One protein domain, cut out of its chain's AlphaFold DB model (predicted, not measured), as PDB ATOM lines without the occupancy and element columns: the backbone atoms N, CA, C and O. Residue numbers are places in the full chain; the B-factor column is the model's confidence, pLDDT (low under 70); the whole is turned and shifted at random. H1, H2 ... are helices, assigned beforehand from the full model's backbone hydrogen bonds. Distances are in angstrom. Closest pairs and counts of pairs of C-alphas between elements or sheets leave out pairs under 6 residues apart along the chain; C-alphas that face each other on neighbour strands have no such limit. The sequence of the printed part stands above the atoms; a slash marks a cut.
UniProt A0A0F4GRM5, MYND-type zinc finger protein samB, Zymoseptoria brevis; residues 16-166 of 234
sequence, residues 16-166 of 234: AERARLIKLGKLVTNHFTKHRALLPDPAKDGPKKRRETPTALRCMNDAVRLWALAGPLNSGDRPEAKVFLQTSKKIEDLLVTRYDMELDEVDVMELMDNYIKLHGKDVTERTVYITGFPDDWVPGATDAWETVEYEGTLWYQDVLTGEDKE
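Overview. This is residues 16 to 166 of the 234 residues of the protein "MYND-type zinc finger protein samB" of Zymoseptoria brevis (UniProt A0A0F4GRM5). Helix H3 runs through the core, with the long helices H1 and H4 alongside it in a three-helix bundle that goes up and down, each helix running against the one before. H6 runs beside H3, nearly parallel to it and the same way, and packs on it with residues 148 to 152, H5 packs at a slant on H3 and H6, and the short H2 lies far out at one end. The printed part has 151 residues with six named helices, H1 to H6 in chain order, and no named strand; its class is all helix. It is compact, with a radius of gyration of the C-alphas of 16.0 A and spans of 52 by 42 by 27 A.

Along the chain. Find C-alpha 16 at (135.470, 99.428, 184.950); from there H1, residues 16 to 36, runs 30.2 A to C-alpha 36 at (126.920, 123.809, 169.327). Next come H2, residues 42 to 45, 5.1 A long, and H3, residues 54 to 70, 24.5 A. Read on to H4, residues 79 to 99, 29.7 A, and H5, residues 105 to 119, 21.1 A. H6, residues 146 to 161, runs 22.6 A and ends at C-alpha 161, (138.765, 111.198, 191.258).

Arrangement. Begin at H3, the hub, which touches four helices. H1 touches it at a shallow tilt of 24 degrees, opposite ways; their closest C-alphas, of Phe 32 and Cys 59, are 5.7 A apart. H3 and H4 form a helical hairpin at 28 degrees, with the C-alphas of Ala 63 and Ser 88 closest at 4.1 A. H1 and H4 only just touch, with 3 pairs of C-alphas within 8 A, the closest those of Gly 25 and Phe 84 at 6.9 A. H6 touches H3 at a shallow tilt of 12 degrees, the same way, closest at the C-alphas of Arg 58 and Val 148, 6.4 A. H5 touches H3 at a steep tilt of 50 degrees, closest at the C-alphas of Ala 68 and Val 108, 5.4 A. H5 also touches H6, with the C-alphas of Tyr 115 and Leu 160 closest at 5.4 A. H2 touches no helix. In H1, H3, H4, H5 and H6 every O i to N i+4 pair is within hydrogen-bond range; H2 is too short for such a pair.

Size, cuts and confidence. Look to Gly 46 and Asp 122 for the two C-alphas farthest apart, 52.5 A. The printed part has no cut. The link from H5 to H6, residues 120 to 145, is long. The mean pLDDT of the printed part is 81.3, and values under 70 stand at residues 75 to 77, 118 to 135, 141 and 162 to 166.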
ATOM      1  N   ALA A  16     136.390  98.491 184.311       84.69
ATOM      2  CA  ALA A  16     135.470  99.428 184.950       84.69
ATOM      3  C   ALA A  16     135.880 100.887 184.707       84.69
ATOM      4  O   ALA A  16     135.040 101.712 184.350       84.69
ATOM      5  N   GLU A  17     137.174 101.176 184.819       85.00
ATOM      6  CA  GLU A  17     137.719 102.509 184.585       85.00
ATOM      7  C   GLU A  17     137.592 102.905 183.113       85.00
ATOM      8  O   GLU A  17     137.076 103.968 182.778       85.00
ATOM      9  N   ARG A  18     137.902 101.978 182.204       87.38
ATOM     10  CA  ARG A  18     137.653 102.162 180.772       87.38
ATOM     11  C   ARG A  18     136.189 102.505 180.484       87.38
ATOM     12  O   ARG A  18     135.906 103.437 179.734       87.38
ATOM     13  N   ALA A  19     135.250 101.763 181.071       89.19
ATOM     14  CA  ALA A  19     133.825 102.028 180.894       89.19
ATOM     15  C   ALA A  19     133.420 103.410 181.440       89.19
ATOM     16  O   ALA A  19     132.598 104.093 180.820       89.19
ATOM     17  N   ARG A  20     134.019 103.840 182.557       89.44
ATOM     18  CA  ARG A  20     133.828 105.170 183.148       89.44
ATOM     19  C   ARG A  20     134.295 106.277 182.203       89.44
ATOM     20  O   ARG A  20     133.494 107.156 181.889       89.44
ATOM     21  N   LEU A  21     135.518 106.202 181.677       89.19
ATOM     22  CA  LEU A  21     136.056 107.203 180.742       89.19
ATOM     23  C   LEU A  21     135.246 107.283 179.442       89.19
ATOM     24  O   LEU A  21     134.929 108.373 178.967       89.19
ATOM     25  N   ILE A  22     134.818 106.136 178.900       92.19
ATOM     26  CA  ILE A  22     133.934 106.101 177.723       92.19
ATOM     27  C   ILE A  22     132.602 106.799 178.026       92.19
ATOM     28  O   ILE A  22     132.076 107.542 177.192       92.19
ATOM     29  N   LYS A  23     132.030 106.569 179.214       92.31
ATOM     30  CA  LYS A  23     130.797 107.239 179.646       92.31
ATOM     31  C   LYS A  23     131.007 108.749 179.767       92.31
ATOM     32  O   LYS A  23     130.164 109.496 179.276       92.31
ATOM     33  N   LEU A  24     132.119 109.197 180.350       91.31
ATOM     34  CA  LEU A  24     132.455 110.619 180.452       91.31
ATOM     35  C   LEU A  24     132.581 111.276 179.076       91.31
ATOM     36  O   LEU A  24     131.924 112.284 178.828       91.31
ATOM     37  N   GLY A  25     133.304 110.670 178.131       94.06
ATOM     38  CA  GLY A  25     133.436 111.238 176.783       94.06
ATOM     39  C   GLY A  25     132.102 111.325 176.029       94.06
ATOM     40  O   GLY A  25     131.855 112.280 175.286       94.06
ATOM     41  N   LYS A  26     131.164 110.397 176.280       95.00
ATOM     42  CA  LYS A  26     129.783 110.500 175.769       95.00
ATOM     43  C   LYS A  26     129.027 111.693 176.365       95.00
ATOM     44  O   LYS A  26     128.287 112.349 175.630       95.00
ATOM     45  N   LEU A  27     129.205 111.982 177.657       94.62
ATOM     46  CA  LEU A  27     128.614 113.157 178.308       94.62
ATOM     47  C   LEU A  27     129.196 114.456 177.739       94.62
ATOM     48  O   LEU A  27     128.425 115.350 177.401       94.62
ATOM     49  N   VAL A  28     130.514 114.519 177.521       95.31
ATOM     50  CA  VAL A  28     131.178 115.669 176.878       95.31
ATOM     51  C   VAL A  28     130.666 115.870 175.449       95.31
ATOM     52  O   VAL A  28     130.288 116.972 175.066       95.31
ATOM     53  N   THR A  29     130.511 114.796 174.671       97.00
ATOM     54  CA  THR A  29     129.929 114.877 173.317       97.00
ATOM     55  C   THR A  29     128.488 115.418 173.338       97.00
ATOM     56  O   THR A  29     128.077 116.197 172.469       97.00
ATOM     57  N   ASN A  30     127.693 115.026 174.337       96.75
ATOM     58  CA  ASN A  30     126.336 115.544 174.533       96.75
ATOM     59  C   ASN A  30     126.339 117.022 174.961       96.75
ATOM     60  O   ASN A  30     125.490 117.791 174.501       96.75
ATOM     61  N   HIS A  31     127.287 117.418 175.812       96.25
ATOM     62  CA  HIS A  31     127.506 118.805 176.212       96.25
ATOM     63  C   HIS A  31     127.846 119.682 175.000       96.25
ATOM     64  O   HIS A  31     127.116 120.637 174.718       96.25
ATOM     65  N   PHE A  32     128.801 119.255 174.173       97.00
ATOM     66  CA  PHE A  32     129.114 119.936 172.922       97.00
ATOM     67  C   PHE A  32     127.883 120.024 172.013       97.00
ATOM     68  O   PHE A  32     127.560 121.092 171.503       97.00
ATOM     69  N   THR A  33     127.117 118.939 171.856       96.94
ATOM     70  CA  THR A  33     125.893 118.942 171.032       96.94
ATOM     71  C   THR A  33     124.890 120.012 171.489       96.94
ATOM     72  O   THR A  33     124.274 120.699 170.666       96.94
ATOM     73  N   LYS A  34     124.725 120.190 172.805       95.94
ATOM     74  CA  LYS A  34     123.864 121.228 173.390       95.94
ATOM     75  C   LYS A  34     124.355 122.633 173.024       95.94
ATOM     76  O   LYS A  34     123.545 123.437 172.536       95.94
ATOM     77  N   HIS A  35     125.636 122.916 173.263       95.69
ATOM     78  CA  HIS A  35     126.233 124.245 173.094       95.69
ATOM     79  C   HIS A  35     126.475 124.602 171.629       95.69
ATOM     80  O   HIS A  35     126.161 125.716 171.216       95.69
ATOM     81  N   ARG A  36     126.845 123.638 170.783       94.62
ATOM     82  CA  ARG A  36     126.920 123.809 169.327       94.62
ATOM     83  C   ARG A  36     125.615 124.318 168.735       94.62
ATOM     84  O   ARG A  36     125.640 125.159 167.843       94.62
ATOM     85  N   ALA A  37     124.485 123.828 169.241       93.06
ATOM     86  CA  ALA A  37     123.159 124.265 168.819       93.06
ATOM     87  C   ALA A  37     122.744 125.634 169.398       93.06
ATOM     88  O   ALA A  37     121.596 126.035 169.211       93.06
ATOM     89  N   LEU A  38     123.582 126.279 170.216       91.94
ATOM     90  CA  LEU A  38     123.438 127.676 170.655       91.94
ATOM     91  C   LEU A  38     124.390 128.606 169.891       91.94
ATOM     92  O   LEU A  38     124.141 129.805 169.835       91.94
ATOM     93  N   LEU A  39     125.456 128.061 169.298       90.94
ATOM     94  CA  LEU A  39     126.359 128.828 168.455       90.94
ATOM     95  C   LEU A  39     125.719 129.129 167.083       90.94
ATOM     96  O   LEU A  39     125.020 128.270 166.534       90.94
ATOM     97  N   PRO A  40     126.012 130.308 166.504       85.69
ATOM     98  CA  PRO A  40     125.709 130.668 165.122       85.69
ATOM     99  C   PRO A  40     126.009 129.553 164.109       85.69
ATOM    100  O   PRO A  40     126.966 128.781 164.239       85.69
ATOM    101  N   ASP A  41     125.175 129.470 163.081       78.06
ATOM    102  CA  ASP A  41     125.295 128.506 161.997       78.06
ATOM    103  C   ASP A  41     126.060 129.160 160.838       78.06
ATOM    104  O   ASP A  41     125.556 130.112 160.245       78.06
ATOM    105  N   PRO A  42     127.264 128.685 160.473       70.06
ATOM    106  CA  PRO A  42     128.043 129.292 159.395       70.06
ATOM    107  C   PRO A  42     127.291 129.340 158.057       70.06
ATOM    108  O   PRO A  42     127.508 130.276 157.291       70.06
ATOM    109  N   ALA A  43     126.362 128.409 157.805       74.69
ATOM    110  CA  ALA A  43     125.522 128.437 156.607       74.69
ATOM    111  C   ALA A  43     124.528 129.614 156.589       74.69
ATOM    112  O   ALA A  43     124.062 130.009 155.525       74.69
ATOM    113  N   LYS A  44     124.196 130.174 157.758       74.94
ATOM    114  CA  LYS A  44     123.208 131.253 157.923       74.94
ATOM    115  C   LYS A  44     123.850 132.598 158.244       74.94
ATOM    116  O   LYS A  44     123.358 133.635 157.819       74.94
ATOM    117  N   ASP A  45     124.939 132.575 159.000       75.94
ATOM    118  CA  ASP A  45     125.541 133.752 159.626       75.94
ATOM    119  C   ASP A  45     126.720 134.348 158.839       75.94
ATOM    120  O   ASP A  45     127.265 135.389 159.221       75.94
ATOM    121  N   GLY A  46     127.138 133.693 157.753       71.62
ATOM    122  CA  GLY A  46     128.269 134.113 156.931       71.62
ATOM    123  C   GLY A  46     129.639 133.937 157.614       71.62
ATOM    124  O   GLY A  46     129.740 133.445 158.744       71.62
ATOM    125  N   PRO A  47     130.729 134.342 156.937       71.31
ATOM    126  CA  PRO A  47     132.096 133.968 157.313       71.31
ATOM    127  C   PRO A  47     132.724 134.833 158.420       71.31
ATOM    128  O   PRO A  47     133.869 134.613 158.796       71.31
ATOM    129  N   LYS A  48     132.017 135.834 158.962       78.62
ATOM    130  CA  LYS A  48     132.609 136.813 159.895       78.62
ATOM    131  C   LYS A  48     133.073 136.158 161.194       78.62
ATOM    132  O   LYS A  48     132.238 135.541 161.863       78.62
ATOM    133  N   LYS A  49     134.355 136.304 161.558       82.62
ATOM    134  CA  LYS A  49     134.876 135.929 162.885       82.62
ATOM    135  C   LYS A  49     134.105 136.672 163.984       82.62
ATOM    136  O   LYS A  49     133.633 137.793 163.777       82.62
ATOM    137  N   ARG A  50     133.926 136.022 165.128       84.56
ATOM    138  CA  ARG A  50     133.167 136.512 166.282       84.56
ATOM    139  C   ARG A  50     134.096 136.634 167.480       84.56
ATOM    140  O   ARG A  50     135.100 135.942 167.550       84.56
ATOM    141  N   ARG A  51     133.737 137.514 168.414       86.38
ATOM    142  CA  ARG A  51     134.403 137.566 169.717       86.38
ATOM    143  C   ARG A  51     134.132 136.283 170.488       86.38
ATOM    144  O   ARG A  51     133.091 135.651 170.279       86.38
ATOM    145  N   GLU A  52     135.039 135.966 171.396       87.75
ATOM    146  CA  GLU A  52     134.856 134.908 172.373       87.75
ATOM    147  C   GLU A  52     133.536 135.079 173.135       87.75
ATOM    148  O   GLU A  52     133.075 136.192 173.408       87.75
ATOM    149  N   THR A  53     132.894 133.957 173.444       93.44
ATOM    150  CA  THR A  53     131.668 133.930 174.241       93.44
ATOM    151  C   THR A  53     131.742 132.779 175.238       93.44
ATOM    152  O   THR A  53     132.345 131.753 174.913       93.44
ATOM    153  N   PRO A  54     131.006 132.839 176.360       94.44
ATOM    154  CA  PRO A  54     130.943 131.727 177.310       94.44
ATOM    155  C   PRO A  54     130.481 130.397 176.695       94.44
ATOM    156  O   PRO A  54     130.771 129.322 177.207       94.44
ATOM    157  N   THR A  55     129.713 130.435 175.601       95.00
ATOM    158  CA  THR A  55     129.297 129.211 174.892       95.00
ATOM    159  C   THR A  55     130.423 128.661 174.018       95.00
ATOM    160  O   THR A  55     130.555 127.446 173.908       95.00
ATOM    161  N   ALA A  56     131.231 129.530 173.402       95.19
ATOM    162  CA  ALA A  56     132.405 129.116 172.641       95.19
ATOM    163  C   ALA A  56     133.479 128.529 173.570       95.19
ATOM    164  O   ALA A  56     133.990 127.455 173.269       95.19
ATOM    165  N   LEU A  57     133.709 129.142 174.739       93.94
ATOM    166  CA  LEU A  57     134.616 128.608 175.759       93.94
ATOM    167  C   LEU A  57     134.158 127.239 176.286       93.94
ATOM    168  O   LEU A  57     134.958 126.317 176.364       93.94
ATOM    169  N   ARG A  58     132.852 127.031 176.529       94.81
ATOM    170  CA  ARG A  58     132.319 125.689 176.856       94.81
ATOM    171  C   ARG A  58     132.644 124.645 175.791       94.81
ATOM    172  O   ARG A  58     132.994 123.521 176.138       94.81
ATOM    173  N   CYS A  59     132.522 125.007 174.514       95.81
ATOM    174  CA  CYS A  59     132.914 124.120 173.424       95.81
ATOM    175  C   CYS A  59     134.430 123.870 173.430       95.81
ATOM    176  O   CYS A  59     134.829 122.730 173.231       95.81
ATOM    177  N   MET A  60     135.260 124.887 173.687       94.56
ATOM    178  CA  MET A  60     136.713 124.706 173.780       94.56
ATOM    179  C   MET A  60     137.069 123.724 174.896       94.56
ATOM    180  O   MET A  60     137.764 122.739 174.657       94.56
ATOM    181  N   ASN A  61     136.472 123.907 176.073       93.00
ATOM    182  CA  ASN A  61     136.633 122.986 177.190       93.00
ATOM    183  C   ASN A  61     136.210 121.568 176.781       93.00
ATOM    184  O   ASN A  61     136.922 120.616 177.065       93.00
ATOM    185  N   ASP A  62     135.107 121.386 176.047       95.38
ATOM    186  CA  ASP A  62     134.723 120.063 175.529       95.38
ATOM    187  C   ASP A  62     135.774 119.437 174.597       95.38
ATOM    188  O   ASP A  62     135.947 118.215 174.616       95.38
ATOM    189  N   ALA A  63     136.492 120.240 173.809       95.75
ATOM    190  CA  ALA A  63     137.585 119.766 172.964       95.75
ATOM    191  C   ALA A  63     138.783 119.282 173.798       95.75
ATOM    192  O   ALA A  63     139.239 118.151 173.580       95.75
ATOM    193  N   VAL A  64     139.220 120.070 174.792       92.81
ATOM    194  CA  VAL A  64     140.288 119.701 175.749       92.81
ATOM    195  C   VAL A  64     139.931 118.387 176.438       92.81
ATOM    196  O   VAL A  64     140.686 117.416 176.423       92.81
ATOM    197  N   ARG A  65     138.710 118.321 176.973       91.94
ATOM    198  CA  ARG A  65     138.161 117.173 177.701       91.94
ATOM    199  C   ARG A  65     138.171 115.890 176.878       91.94
ATOM    200  O   ARG A  65     138.546 114.833 177.379       91.94
ATOM    201  N   LEU A  66     137.729 115.958 175.622       94.44
ATOM    202  CA  LEU A  66     137.708 114.800 174.726       94.44
ATOM    203  C   LEU A  66     139.115 114.322 174.382       94.44
ATOM    204  O   LEU A  66     139.344 113.112 174.355       94.44
ATOM    205  N   TRP A  67     140.044 115.246 174.134       93.38
ATOM    206  CA  TRP A  67     141.431 114.882 173.865       93.38
ATOM    207  C   TRP A  67     142.048 114.210 175.088       93.38
ATOM    208  O   TRP A  67     142.522 113.078 174.985       93.38
ATOM    209  N   ALA A  68     141.951 114.830 176.261       89.69
ATOM    210  CA  ALA A  68     142.525 114.276 177.481       89.69
ATOM    211  C   ALA A  68     141.964 112.884 177.820       89.69
ATOM    212  O   ALA A  68     142.722 111.984 178.175       89.69
ATOM    213  N   LEU A  69     140.659 112.651 177.625       90.50
ATOM    214  CA  LEU A  69     140.050 111.323 177.806       90.50
ATOM    215  C   LEU A  69     140.552 110.273 176.802       90.50
ATOM    216  O   LEU A  69     140.495 109.077 177.091       90.50
ATOM    217  N   ALA A  70     141.020 110.679 175.619       91.19
ATOM    218  CA  ALA A  70     141.553 109.758 174.622       91.19
ATOM    219  C   ALA A  70     142.929 109.194 175.010       91.19
ATOM    220  O   ALA A  70     143.242 108.073 174.609       91.19
ATOM    221  N   GLY A  71     143.717 109.926 175.805       87.88
ATOM    222  CA  GLY A  71     145.045 109.506 176.263       87.88
ATOM    223  C   GLY A  71     145.022 108.173 177.025       87.88
ATOM    224  O   GLY A  71     145.574 107.190 176.527       87.88
ATOM    225  N   PRO A  72     144.320 108.078 178.172       84.62
ATOM    226  CA  PRO A  72     144.192 106.833 178.941       84.62
ATOM    227  C   PRO A  72     143.508 105.687 178.184       84.62
ATOM    228  O   PRO A  72     143.661 104.518 178.532       84.62
ATOM    229  N   LEU A  73     142.742 105.999 177.136       86.12
ATOM    230  CA  LEU A  73     142.116 105.007 176.261       86.12
ATOM    231  C   LEU A  73     143.063 104.473 175.172       86.12
ATOM    232  O   LEU A  73     142.608 103.695 174.330       86.12
ATOM    233  N   ASN A  74     144.354 104.822 175.228       78.25
ATOM    234  CA  ASN A  74     145.388 104.528 174.235       78.25
ATOM    235  C   ASN A  74     145.061 105.172 172.873       78.25
ATOM    236  O   ASN A  74     144.390 104.569 172.026       78.25
ATOM    237  N   SER A  75     145.534 106.412 172.693       63.53
ATOM    238  CA  SER A  75     145.179 107.436 171.686       63.53
ATOM    239  C   SER A  75     145.237 107.053 170.190       63.53
ATOM    240  O   SER A  75     145.036 107.909 169.331       63.53
ATOM    241  N   GLY A  76     145.413 105.783 169.827       56.50
ATOM    242  CA  GLY A  76     145.452 105.312 168.435       56.50
ATOM    243  C   GLY A  76     144.962 103.880 168.209       56.50
ATOM    244  O   GLY A  76     144.649 103.521 167.069       56.50
ATOM    245  N   ASP A  77     144.792 103.086 169.265       69.12
ATOM    246  CA  ASP A  77     144.505 101.651 169.129       69.12
ATOM    247  C   ASP A  77     143.036 101.311 169.379       69.12
ATOM    248  O   ASP A  77     142.528 100.309 168.866       69.12
ATOM    249  N   ARG A  78     142.310 102.165 170.112       81.19
ATOM    250  CA  ARG A  78     140.899 101.928 170.447       81.19
ATOM    251  C   ARG A  78     139.938 102.792 169.621       81.19
ATOM    252  O   ARG A  78     140.193 103.985 169.434       81.19
ATOM    253  N   PRO A  79     138.806 102.237 169.143       90.19
ATOM    254  CA  PRO A  79     137.809 102.999 168.390       90.19
ATOM    255  C   PRO A  79     137.262 104.214 169.148       90.19
ATOM    256  O   PRO A  79     137.057 105.267 168.550       90.19
ATOM    257  N   GLU A  80     137.049 104.100 170.459       90.69
ATOM    258  CA  GLU A  80     136.492 105.177 171.283       90.69
ATOM    259  C   GLU A  80     137.445 106.371 171.386       90.69
ATOM    260  O   GLU A  80     137.011 107.509 171.212       90.69
ATOM    261  N   ALA A  81     138.744 106.113 171.577       91.31
ATOM    262  CA  ALA A  81     139.772 107.151 171.595       91.31
ATOM    263  C   ALA A  81     139.816 107.913 170.260       91.31
ATOM    264  O   ALA A  81     139.820 109.144 170.243       91.31
ATOM    265  N   LYS A  82     139.735 107.194 169.129       92.94
ATOM    266  CA  LYS A  82     139.672 107.807 167.788       92.94
ATOM    267  C   LYS A  82     138.461 108.717 167.631       92.94
ATOM    268  O   LYS A  82     138.589 109.814 167.094       92.94
ATOM    269  N   VAL A  83     137.291 108.286 168.103       94.44
ATOM    270  CA  VAL A  83     136.067 109.100 168.049       94.44
ATOM    271  C   VAL A  83     136.217 110.373 168.882       94.44
ATOM    272  O   VAL A  83     135.779 111.437 168.438       94.44
ATOM    273  N   PHE A  84     136.843 110.296 170.058       95.31
ATOM    274  CA  PHE A  84     137.064 111.466 170.908       95.31
ATOM    275  C   PHE A  84     138.032 112.461 170.268       95.31
ATOM    276  O   PHE A  84     137.669 113.628 170.141       95.31
ATOM    277  N   LEU A  85     139.178 112.005 169.755       94.56
ATOM    278  CA  LEU A  85     140.142 112.863 169.050       94.56
ATOM    279  C   LEU A  85     139.531 113.513 167.802       94.56
ATOM    280  O   LEU A  85     139.647 114.718 167.604       94.56
ATOM    281  N   GLN A  86     138.797 112.745 166.991       95.44
ATOM    282  CA  GLN A  86     138.100 113.287 165.819       95.44
ATOM    283  C   GLN A  86     137.040 114.324 166.194       95.44
ATOM    284  O   GLN A  86     136.800 115.265 165.441       95.44
ATOM    285  N   THR A  87     136.357 114.134 167.322       96.44
ATOM    286  CA  THR A  87     135.345 115.084 167.792       96.44
ATOM    287  C   THR A  87     136.007 116.338 168.351       96.44
ATOM    288  O   THR A  87     135.585 117.426 167.977       96.44
ATOM    289  N   SER A  88     137.070 116.199 169.148       96.31
ATOM    290  CA  SER A  88     137.894 117.312 169.637       96.31
ATOM    291  C   SER A  88     138.392 118.177 168.476       96.31
ATOM    292  O   SER A  88     138.083 119.367 168.423       96.31
ATOM    293  N   LYS A  89     138.999 117.556 167.453       96.00
ATOM    294  CA  LYS A  89     139.502 118.271 166.276       96.00
ATOM    295  C   LYS A  89     138.413 119.038 165.523       96.00
ATOM    296  O   LYS A  89     138.597 120.189 165.151       96.00
ATOM    297  N   LYS A  90     137.224 118.446 165.359       96.00
ATOM    298  CA  LYS A  90     136.075 119.137 164.740       96.00
ATOM    299  C   LYS A  90     135.615 120.360 165.533       96.00
ATOM    300  O   LYS A  90     135.084 121.299 164.940       96.00
ATOM    301  N   ILE A  91     135.728 120.317 166.859       96.25
ATOM    302  CA  ILE A  91     135.375 121.446 167.718       96.25
ATOM    303  C   ILE A  91     136.425 122.544 167.574       96.25
ATOM    304  O   ILE A  91     136.055 123.690 167.334       96.25
ATOM    305  N   GLU A  92     137.705 122.192 167.650       95.81
ATOM    306  CA  GLU A  92     138.814 123.123 167.443       95.81
ATOM    307  C   GLU A  92     138.710 123.817 166.076       95.81
ATOM    308  O   GLU A  92     138.659 125.041 166.017       95.81
ATOM    309  N   ASP A  93     138.545 123.066 164.983       94.19
ATOM    310  CA  ASP A  93     138.433 123.633 163.632       94.19
ATOM    311  C   ASP A  93     137.269 124.638 163.527       94.19
ATOM    312  O   ASP A  93     137.377 125.684 162.876       94.19
ATOM    313  N   LEU A  94     136.143 124.351 164.195       92.69
ATOM    314  CA  LEU A  94     135.015 125.277 164.300       92.69
ATOM    315  C   LEU A  94     135.407 126.555 165.056       92.69
ATOM    316  O   LEU A  94     135.014 127.647 164.639       92.69
ATOM    317  N   LEU A  95     136.121 126.431 166.170       93.81
ATOM    318  CA  LEU A  95     136.472 127.548 167.043       93.81
ATOM    319  C   LEU A  95     137.557 128.440 166.434       93.81
ATOM    320  O   LEU A  95     137.358 129.654 166.385       93.81
ATOM    321  N   VAL A  96     138.589 127.867 165.821       92.69
ATOM    322  CA  VAL A  96     139.611 128.602 165.057       92.69
ATOM    323  C   VAL A  96     138.956 129.396 163.929       92.69
ATOM    324  O   VAL A  96     139.124 130.610 163.799       92.69
ATOM    325  N   THR A  97     138.102 128.733 163.144       90.56
ATOM    326  CA  THR A  97     137.465 129.356 161.975       90.56
ATOM    327  C   THR A  97     136.492 130.475 162.359       90.56
ATOM    328  O   THR A  97     136.296 131.431 161.601       90.56
ATOM    329  N   ARG A  98     135.801 130.358 163.501       89.44
ATOM    330  CA  ARG A  98     134.666 131.239 163.833       89.44
ATOM    331  C   ARG A  98     134.935 132.221 164.964       89.44
ATOM    332  O   ARG A  98     134.280 133.262 164.970       89.44
ATOM    333  N   TYR A  99     135.856 131.914 165.865       91.75
ATOM    334  CA  TYR A  99     136.091 132.659 167.102       91.75
ATOM    335  C   TYR A  99     137.550 133.055 167.314       91.75
ATOM    336  O   TYR A  99     137.804 133.800 168.249       91.75
ATOM    337  N   ASP A 100     138.473 132.620 166.443       91.00
ATOM    338  CA  ASP A 100     139.915 132.854 166.627       91.00
ATOM    339  C   ASP A 100     140.442 132.249 167.936       91.00
ATOM    340  O   ASP A 100     141.299 132.817 168.601       91.00
ATOM    341  N   MET A 101     139.861 131.113 168.329       91.94
ATOM    342  CA  MET A 101     140.248 130.378 169.526       91.94
ATOM    343  C   MET A 101     140.925 129.082 169.097       91.94
ATOM    344  O   MET A 101     140.311 128.277 168.391       91.94
ATOM    345  N   GLU A 102     142.156 128.890 169.546       90.94
ATOM    346  CA  GLU A 102     142.945 127.675 169.356       90.94
ATOM    347  C   GLU A 102     142.948 126.863 170.648       90.94
ATOM    348  O   GLU A 102     142.779 127.414 171.738       90.94
ATOM    349  N   LEU A 103     143.057 125.544 170.513       89.00
ATOM    350  CA  LEU A 103     143.157 124.671 171.669       89.00
ATOM    351  C   LEU A 103     144.540 124.844 172.302       89.00
ATOM    352  O   LEU A 103     145.544 124.747 171.601       89.00
ATOM    353  N   ASP A 104     144.593 125.053 173.614       82.19
ATOM    354  CA  ASP A 104     145.865 125.040 174.330       82.19
ATOM    355  C   ASP A 104     146.262 123.587 174.642       82.19
ATOM    356  O   ASP A 104     145.611 122.891 175.428       82.19
ATOM    357  N   GLU A 105     147.319 123.097 173.993       82.75
ATOM    358  CA  GLU A 105     147.851 121.755 174.253       82.75
ATOM    359  C   GLU A 105     148.370 121.613 175.693       82.75
ATOM    360  O   GLU A 105     148.371 120.502 176.230       82.75
ATOM    361  N   VAL A 106     148.742 122.718 176.353       83.38
ATOM    362  CA  VAL A 106     149.182 122.718 177.754       83.38
ATOM    363  C   VAL A 106     148.052 122.264 178.676       83.38
ATOM    364  O   VAL A 106     148.278 121.384 179.506       83.38
ATOM    365  N   ASP A 107     146.827 122.759 178.472       79.88
ATOM    366  CA  ASP A 107     145.650 122.361 179.263       79.88
ATOM    367  C   ASP A 107     145.347 120.861 179.116       79.88
ATOM    368  O   ASP A 107     144.941 120.181 180.068       79.88
ATOM    369  N   VAL A 108     145.544 120.320 177.908       83.69
ATOM    370  CA  VAL A 108     145.372 118.888 177.625       83.69
ATOM    371  C   VAL A 108     146.427 118.072 178.368       83.69
ATOM    372  O   VAL A 108     146.090 117.078 179.019       83.69
ATOM    373  N   MET A 109     147.693 118.482 178.272       81.69
ATOM    374  CA  MET A 109     148.817 117.792 178.899       81.69
ATOM    375  C   MET A 109     148.721 117.819 180.422       81.69
ATOM    376  O   MET A 109     148.866 116.772 181.048       81.69
ATOM    377  N   GLU A 110     148.404 118.966 181.023       81.00
ATOM    378  CA  GLU A 110     148.254 119.095 182.475       81.00
ATOM    379  C   GLU A 110     147.167 118.157 183.009       81.00
ATOM    380  O   GLU A 110     147.362 117.440 183.996       81.00
ATOM    381  N   LEU A 111     146.028 118.098 182.322       80.12
ATOM    382  CA  LEU A 111     144.935 117.207 182.682       80.12
ATOM    383  C   LEU A 111     145.321 115.727 182.566       80.12
ATOM    384  O   LEU A 111     145.001 114.930 183.453       80.12
ATOM    385  N   MET A 112     145.998 115.350 181.482       79.44
ATOM    386  CA  MET A 112     146.481 113.983 181.286       79.44
ATOM    387  C   MET A 112     147.512 113.593 182.348       79.44
ATOM    388  O   MET A 112     147.401 112.517 182.939       79.44
ATOM    389  N   ASP A 113     148.461 114.474 182.646       77.75
ATOM    390  CA  ASP A 113     149.476 114.266 183.676       77.75
ATOM    391  C   ASP A 113     148.845 114.110 185.057       77.75
ATOM    392  O   ASP A 113     149.226 113.219 185.816       77.75
ATOM    393  N   ASN A 114     147.855 114.940 185.390       78.06
ATOM    394  CA  ASN A 114     147.130 114.844 186.654       78.06
ATOM    395  C   ASN A 114     146.361 113.523 186.760       78.06
ATOM    396  O   ASN A 114     146.377 112.890 187.818       78.06
ATOM    397  N   TYR A 115     145.759 113.051 185.665       79.06
ATOM    398  CA  TYR A 115     145.121 111.736 185.622       79.06
ATOM    399  C   TYR A 115     146.138 110.609 185.863       79.06
ATOM    400  O   TYR A 115     145.905 109.740 186.705       79.06
ATOM    401  N   ILE A 116     147.290 110.633 185.183       73.81
ATOM    402  CA  ILE A 116     148.346 109.620 185.350       73.81
ATOM    403  C   ILE A 116     148.886 109.633 186.786       73.81
ATOM    404  O   ILE A 116     149.001 108.579 187.409       73.81
ATOM    405  N   LYS A 117     149.162 110.817 187.348       71.44
ATOM    406  CA  LYS A 117     149.660 110.980 188.725       71.44
ATOM    407  C   LYS A 117     148.694 110.406 189.764       71.44
ATOM    408  O   LYS A 117     149.151 109.759 190.703       71.44
ATOM    409  N   LEU A 118     147.387 110.625 189.597       67.31
ATOM    410  CA  LEU A 118     146.361 110.148 190.534       67.31
ATOM    411  C   LEU A 118     146.066 108.655 190.399       67.31
ATOM    412  O   LEU A 118     145.837 107.988 191.401       67.31
ATOM    413  N   HIS A 119     146.087 108.115 189.182       66.69
ATOM    414  CA  HIS A 119     145.782 106.702 188.947       66.69
ATOM    415  C   HIS A 119     147.014 105.779 189.005       66.69
ATOM    416  O   HIS A 119     146.845 104.561 189.080       66.69
ATOM    417  N   GLY A 120     148.231 106.336 189.010       55.25
ATOM    418  CA  GLY A 120     149.504 105.617 189.167       55.25
ATOM    419  C   GLY A 120     150.036 105.533 190.605       55.25
ATOM    420  O   GLY A 120     151.052 104.882 190.837       55.25
ATOM    421  N   LYS A 121     149.385 106.169 191.589       51.94
ATOM    422  CA  LYS A 121     149.792 106.141 193.006       51.94
ATOM    423  C   LYS A 121     148.588 105.966 193.934       51.94
ATOM    424  O   LYS A 121     147.468 106.324 193.592       51.94
ATOM    425  N   ASP A 122     148.829 105.417 195.124       45.75
ATOM    426  CA  ASP A 122     147.866 105.375 196.233       45.75
ATOM    427  C   ASP A 122     147.715 106.793 196.817       45.75
ATOM    428  O   ASP A 122     148.359 107.159 197.801       45.75
ATOM    429  N   VAL A 123     146.974 107.661 196.121       47.22
ATOM    430  CA  VAL A 123     146.860 109.081 196.482       47.22
ATOM    431  C   VAL A 123     145.705 109.270 197.464       47.22
ATOM    432  O   VAL A 123     144.585 109.619 197.103       47.22
ATOM    433  N   THR A 124     146.001 109.037 198.741       41.81
ATOM    434  CA  THR A 124     145.160 109.456 199.877       41.81
ATOM    435  C   THR A 124     145.366 110.931 200.255       41.81
ATOM    436  O   THR A 124     144.628 111.473 201.084       41.81
ATOM    437  N   GLU A 125     146.312 111.625 199.614       44.62
ATOM    438  CA  GLU A 125     146.517 113.067 199.771       44.62
ATOM    439  C   GLU A 125     145.643 113.844 198.780       44.62
ATOM    440  O   GLU A 125     145.944 114.014 197.603       44.62
ATOM    441  N   ARG A 126     144.489 114.248 199.311       46.44
ATOM    442  CA  ARG A 126     143.400 115.031 198.721       46.44
ATOM    443  C   ARG A 126     143.822 116.006 197.612       46.44
ATOM    444  O   ARG A 126     144.685 116.862 197.782       46.44
ATOM    445  N   THR A 127     143.059 115.929 196.531       45.47
ATOM    446  CA  THR A 127     142.945 116.819 195.369       45.47
ATOM    447  C   THR A 127     142.567 118.271 195.718       45.47
ATOM    448  O   THR A 127     141.510 118.743 195.310       45.47
ATOM    449  N   VAL A 128     143.405 118.995 196.465       43.78
ATOM    450  CA  VAL A 128     143.131 120.401 196.849       43.78
ATOM    451  C   VAL A 128     143.653 121.417 195.817       43.78
ATOM    452  O   VAL A 128     143.331 122.592 195.892       43.78
ATOM    453  N   TYR A 129     144.394 121.004 194.785       48.62
ATOM    454  CA  TYR A 129     144.962 121.954 193.815       48.62
ATOM    455  C   TYR A 129     144.888 121.464 192.376       48.62
ATOM    456  O   TYR A 129     145.908 121.180 191.761       48.62
ATOM    457  N   ILE A 130     143.680 121.363 191.827       53.91
ATOM    458  CA  ILE A 130     143.532 121.171 190.371       53.91
ATOM    459  C   ILE A 130     142.782 122.335 189.725       53.91
ATOM    460  O   ILE A 130     142.925 122.590 188.539       53.91
ATOM    461  N   THR A 131     142.014 123.090 190.505       54.06
ATOM    462  CA  THR A 131     141.140 124.133 189.964       54.06
ATOM    463  C   THR A 131     141.631 125.540 190.294       54.06
ATOM    464  O   THR A 131     141.233 126.484 189.628       54.06
ATOM    465  N   GLY A 132     142.484 125.690 191.317       59.38
ATOM    466  CA  GLY A 132     142.984 126.988 191.777       59.38
ATOM    467  C   GLY A 132     141.960 127.843 192.538       59.38
ATOM    468  O   GLY A 132     142.290 128.963 192.921       59.38
ATOM    469  N   PHE A 133     140.749 127.332 192.790       63.22
ATOM    470  CA  PHE A 133     139.697 128.044 193.524       63.22
ATOM    471  C   PHE A 133     139.639 127.620 195.003       63.22
ATOM    472  O   PHE A 133     139.868 126.446 195.297       63.22
ATOM    473  N   PRO A 134     139.310 128.539 195.932       68.25
ATOM    474  CA  PRO A 134     138.995 128.201 197.322       68.25
ATOM    475  C   PRO A 134     137.836 127.199 197.448       68.25
ATOM    476  O   PRO A 134     136.912 127.220 196.636       68.25
ATOM    477  N   ASP A 135     137.843 126.382 198.508       66.19
ATOM    478  CA  ASP A 135     136.803 125.371 198.785       66.19
ATOM    479  C   ASP A 135     135.386 125.964 198.930       66.19
ATOM    480  O   ASP A 135     134.390 125.276 198.714       66.19
ATOM    481  N   ASP A 136     135.283 127.238 199.311       72.31
ATOM    482  CA  ASP A 136     134.033 127.973 199.506       72.31
ATOM    483  C   ASP A 136     133.667 128.880 198.322       72.31
ATOM    484  O   ASP A 136     132.695 129.638 198.403       72.31
ATOM    485  N   TRP A 137     134.414 128.815 197.214       77.25
ATOM    486  CA  TRP A 137     134.111 129.624 196.043       77.25
ATOM    487  C   TRP A 137     132.858 129.121 195.323       77.25
ATOM    488  O   TRP A 137     132.715 127.950 194.967       77.25
ATOM    489  N   VAL A 138     131.944 130.053 195.080       71.62
ATOM    490  CA  VAL A 138     130.661 129.830 194.417       71.62
ATOM    491  C   VAL A 138     130.560 130.870 193.302       71.62
ATOM    492  O   VAL A 138     130.727 132.057 193.594       71.62
ATOM    493  N   PRO A 139     130.264 130.480 192.049       78.25
ATOM    494  CA  PRO A 139     130.090 131.446 190.976       78.25
ATOM    495  C   PRO A 139     128.900 132.356 191.286       78.25
ATOM    496  O   PRO A 139     127.849 131.907 191.765       78.25
ATOM    497  N   GLY A 140     129.024 133.635 190.953       72.81
ATOM    498  CA  GLY A 140     127.903 134.552 190.905       72.81
ATOM    499  C   GLY A 140     126.841 134.001 189.957       72.81
ATOM    500  O   GLY A 140     127.100 133.747 188.783       72.81
ATOM    501  N   ALA A 141     125.609 133.833 190.445       64.62
ATOM    502  CA  ALA A 141     124.530 133.166 189.703       64.62
ATOM    503  C   ALA A 141     124.187 133.809 188.338       64.62
ATOM    504  O   ALA A 141     123.461 133.214 187.538       64.62
ATOM    505  N   THR A 142     124.673 135.025 188.073       72.19
ATOM    506  CA  THR A 142     124.454 135.777 186.833       72.19
ATOM    507  C   THR A 142     125.689 135.897 185.942       72.19
ATOM    508  O   THR A 142     125.542 136.364 184.812       72.19
ATOM    509  N   ASP A 143     126.880 135.502 186.404       85.56
ATOM    510  CA  ASP A 143     128.094 135.609 185.598       85.56
ATOM    511  C   ASP A 143     128.287 134.357 184.730       85.56
ATOM    512  O   ASP A 143     128.555 133.238 185.177       85.56
ATOM    513  N   ALA A 144     128.103 134.548 183.426       86.50
ATOM    514  CA  ALA A 144     128.202 133.467 182.464       86.50
ATOM    515  C   ALA A 144     129.631 132.930 182.300       86.50
ATOM    516  O   ALA A 144     129.747 131.815 181.802       86.50
ATOM    517  N   TRP A 145     130.674 133.674 182.672       89.56
ATOM    518  CA  TRP A 145     132.073 133.240 182.632       89.56
ATOM    519  C   TRP A 145     132.449 132.477 183.895       89.56
ATOM    520  O   TRP A 145     132.921 131.349 183.779       89.56
ATOM    521  N   GLU A 146     132.102 132.992 185.078       87.50
ATOM    522  CA  GLU A 146     132.332 132.270 186.342       87.50
ATOM    523  C   GLU A 146     131.606 130.915 186.348       87.50
ATOM    524  O   GLU A 146     132.129 129.904 186.813       87.50
ATOM    525  N   THR A 147     130.412 130.839 185.747       86.50
ATOM    526  CA  THR A 147     129.726 129.546 185.576       86.50
ATOM    527  C   THR A 147     130.463 128.587 184.639       86.50
ATOM    528  O   THR A 147     130.367 127.380 184.839       86.50
ATOM    529  N   VAL A 148     131.193 129.072 183.627       89.12
ATOM    530  CA  VAL A 148     132.024 128.212 182.758       89.12
ATOM    531  C   VAL A 148     133.219 127.672 183.521       89.12
ATOM    532  O   VAL A 148     133.516 126.484 183.400       89.12
ATOM    533  N   GLU A 149     133.870 128.519 184.310       84.75
ATOM    534  CA  GLU A 149     135.004 128.134 185.148       84.75
ATOM    535  C   GLU A 149     134.576 127.083 186.173       84.75
ATOM    536  O   GLU A 149     135.165 126.005 186.221       84.75
ATOM    537  N   TYR A 150     133.468 127.315 186.883       83.00
ATOM    538  CA  TYR A 150     132.899 126.352 187.832       83.00
ATOM    539  C   TYR A 150     132.460 125.034 187.168       83.00
ATOM    540  O   TYR A 150     132.672 123.943 187.692       83.00
ATOM    541  N   GLU A 151     131.865 125.080 185.974       84.50
ATOM    542  CA  GLU A 151     131.594 123.855 185.205       84.50
ATOM    543  C   GLU A 151     132.893 123.124 184.817       84.50
ATOM    544  O   GLU A 151     132.912 121.893 184.726       84.50
ATOM    545  N   GLY A 152     133.971 123.868 184.564       81.62
ATOM    546  CA  GLY A 152     135.331 123.365 184.378       81.62
ATOM    547  C   GLY A 152     135.815 122.589 185.595       81.62
ATOM    548  O   GLY A 152     136.143 121.408 185.467       81.62
ATOM    549  N   THR A 153     135.778 123.217 186.771       78.44
ATOM    550  CA  THR A 153     136.267 122.648 188.038       78.44
ATOM    551  C   THR A 153     135.589 121.323 188.387       78.44
ATOM    552  O   THR A 153     136.266 120.321 188.629       78.44
ATOM    553  N   LEU A 154     134.255 121.276 188.308       77.62
ATOM    554  CA  LEU A 154     133.469 120.068 188.573       77.62
ATOM    555  C   LEU A 154     133.789 118.921 187.612       77.62
ATOM    556  O   LEU A 154     133.655 117.751 187.970       77.62
ATOM    557  N   TRP A 155     134.158 119.243 186.373       79.25
ATOM    558  CA  TRP A 155     134.519 118.238 185.382       79.25
ATOM    559  C   TRP A 155     135.931 117.695 185.620       79.25
ATOM    560  O   TRP A 155     136.140 116.487 185.508       79.25
ATOM    561  N   TYR A 156     136.892 118.552 185.985       78.19
ATOM    562  CA  TYR A 156     138.238 118.107 186.358       78.19
ATOM    563  C   TYR A 156     138.170 117.094 187.499       78.19
ATOM    564  O   TYR A 156     138.732 116.003 187.397       78.19
ATOM    565  N   GLN A 157     137.388 117.399 188.533       75.75
ATOM    566  CA  GLN A 157     137.162 116.486 189.648       75.75
ATOM    567  C   GLN A 157     136.585 115.133 189.197       75.75
ATOM    568  O   GLN A 157     137.068 114.091 189.648       75.75
ATOM    569  N   ASP A 158     135.612 115.120 188.275       76.62
ATOM    570  CA  ASP A 158     135.027 113.878 187.743       76.62
ATOM    571  C   ASP A 158     136.063 112.993 187.058       76.62
ATOM    572  O   ASP A 158     136.087 111.775 187.261       76.62
ATOM    573  N   VAL A 159     136.899 113.582 186.205       76.88
ATOM    574  CA  VAL A 159     137.909 112.831 185.451       76.88
ATOM    575  C   VAL A 159     138.949 112.232 186.374       76.88
ATOM    576  O   VAL A 159     139.320 111.078 186.182       76.88
ATOM    577  N   LEU A 160     139.346 112.982 187.392       75.81
ATOM    578  CA  LEU A 160     140.525 112.706 188.201       75.81
ATOM    579  C   LEU A 160     140.246 111.808 189.402       75.81
ATOM    580  O   LEU A 160     141.076 110.978 189.752       75.81
ATOM    581  N   THR A 161     139.082 111.949 190.032       70.25
ATOM    582  CA  THR A 161     138.765 111.198 191.258       70.25
ATOM    583  C   THR A 161     137.926 109.956 190.981       70.25
ATOM    584  O   THR A 161     137.954 108.999 191.750       70.25
ATOM    585  N   GLY A 162     137.137 109.964 189.899       63.47
ATOM    586  CA  GLY A 162     136.166 108.907 189.620       63.47
ATOM    587  C   GLY A 162     135.134 108.692 190.732       63.47
ATOM    588  O   GLY A 162     134.387 107.709 190.675       63.47
ATOM    589  N   GLU A 163     135.067 109.585 191.726       59.75
ATOM    590  CA  GLU A 163     134.122 109.489 192.825       59.75
ATOM    591  C   GLU A 163     132.721 109.809 192.307       59.75
ATOM    592  O   GLU A 163     132.267 110.939 192.210       59.75
ATOM    593  N   ASP A 164     131.997 108.741 191.997       50.88
ATOM    594  CA  ASP A 164     130.576 108.708 191.644       50.88
ATOM    595  C   ASP A 164     129.642 109.097 192.815       50.88
ATOM    596  O   ASP A 164     128.425 108.861 192.770       50.88
ATOM    597  N   LYS A 165     130.213 109.611 193.911       46.06
ATOM    598  CA  LYS A 165     129.529 109.945 195.161       46.06
ATOM    599  C   LYS A 165     128.838 111.297 195.007       46.06
ATOM    600  O   LYS A 165     129.285 112.276 195.567       46.06
ATOM    601  N   GLU A 166     127.789 111.301 194.186       50.16
ATOM    602  CA  GLU A 166     126.587 112.164 194.225       50.16
ATOM    603  C   GLU A 166     125.903 112.158 192.850       50.16
ATOM    604  O   GLU A 166     125.629 113.156 192.186       50.16
TER     605      GLU A 166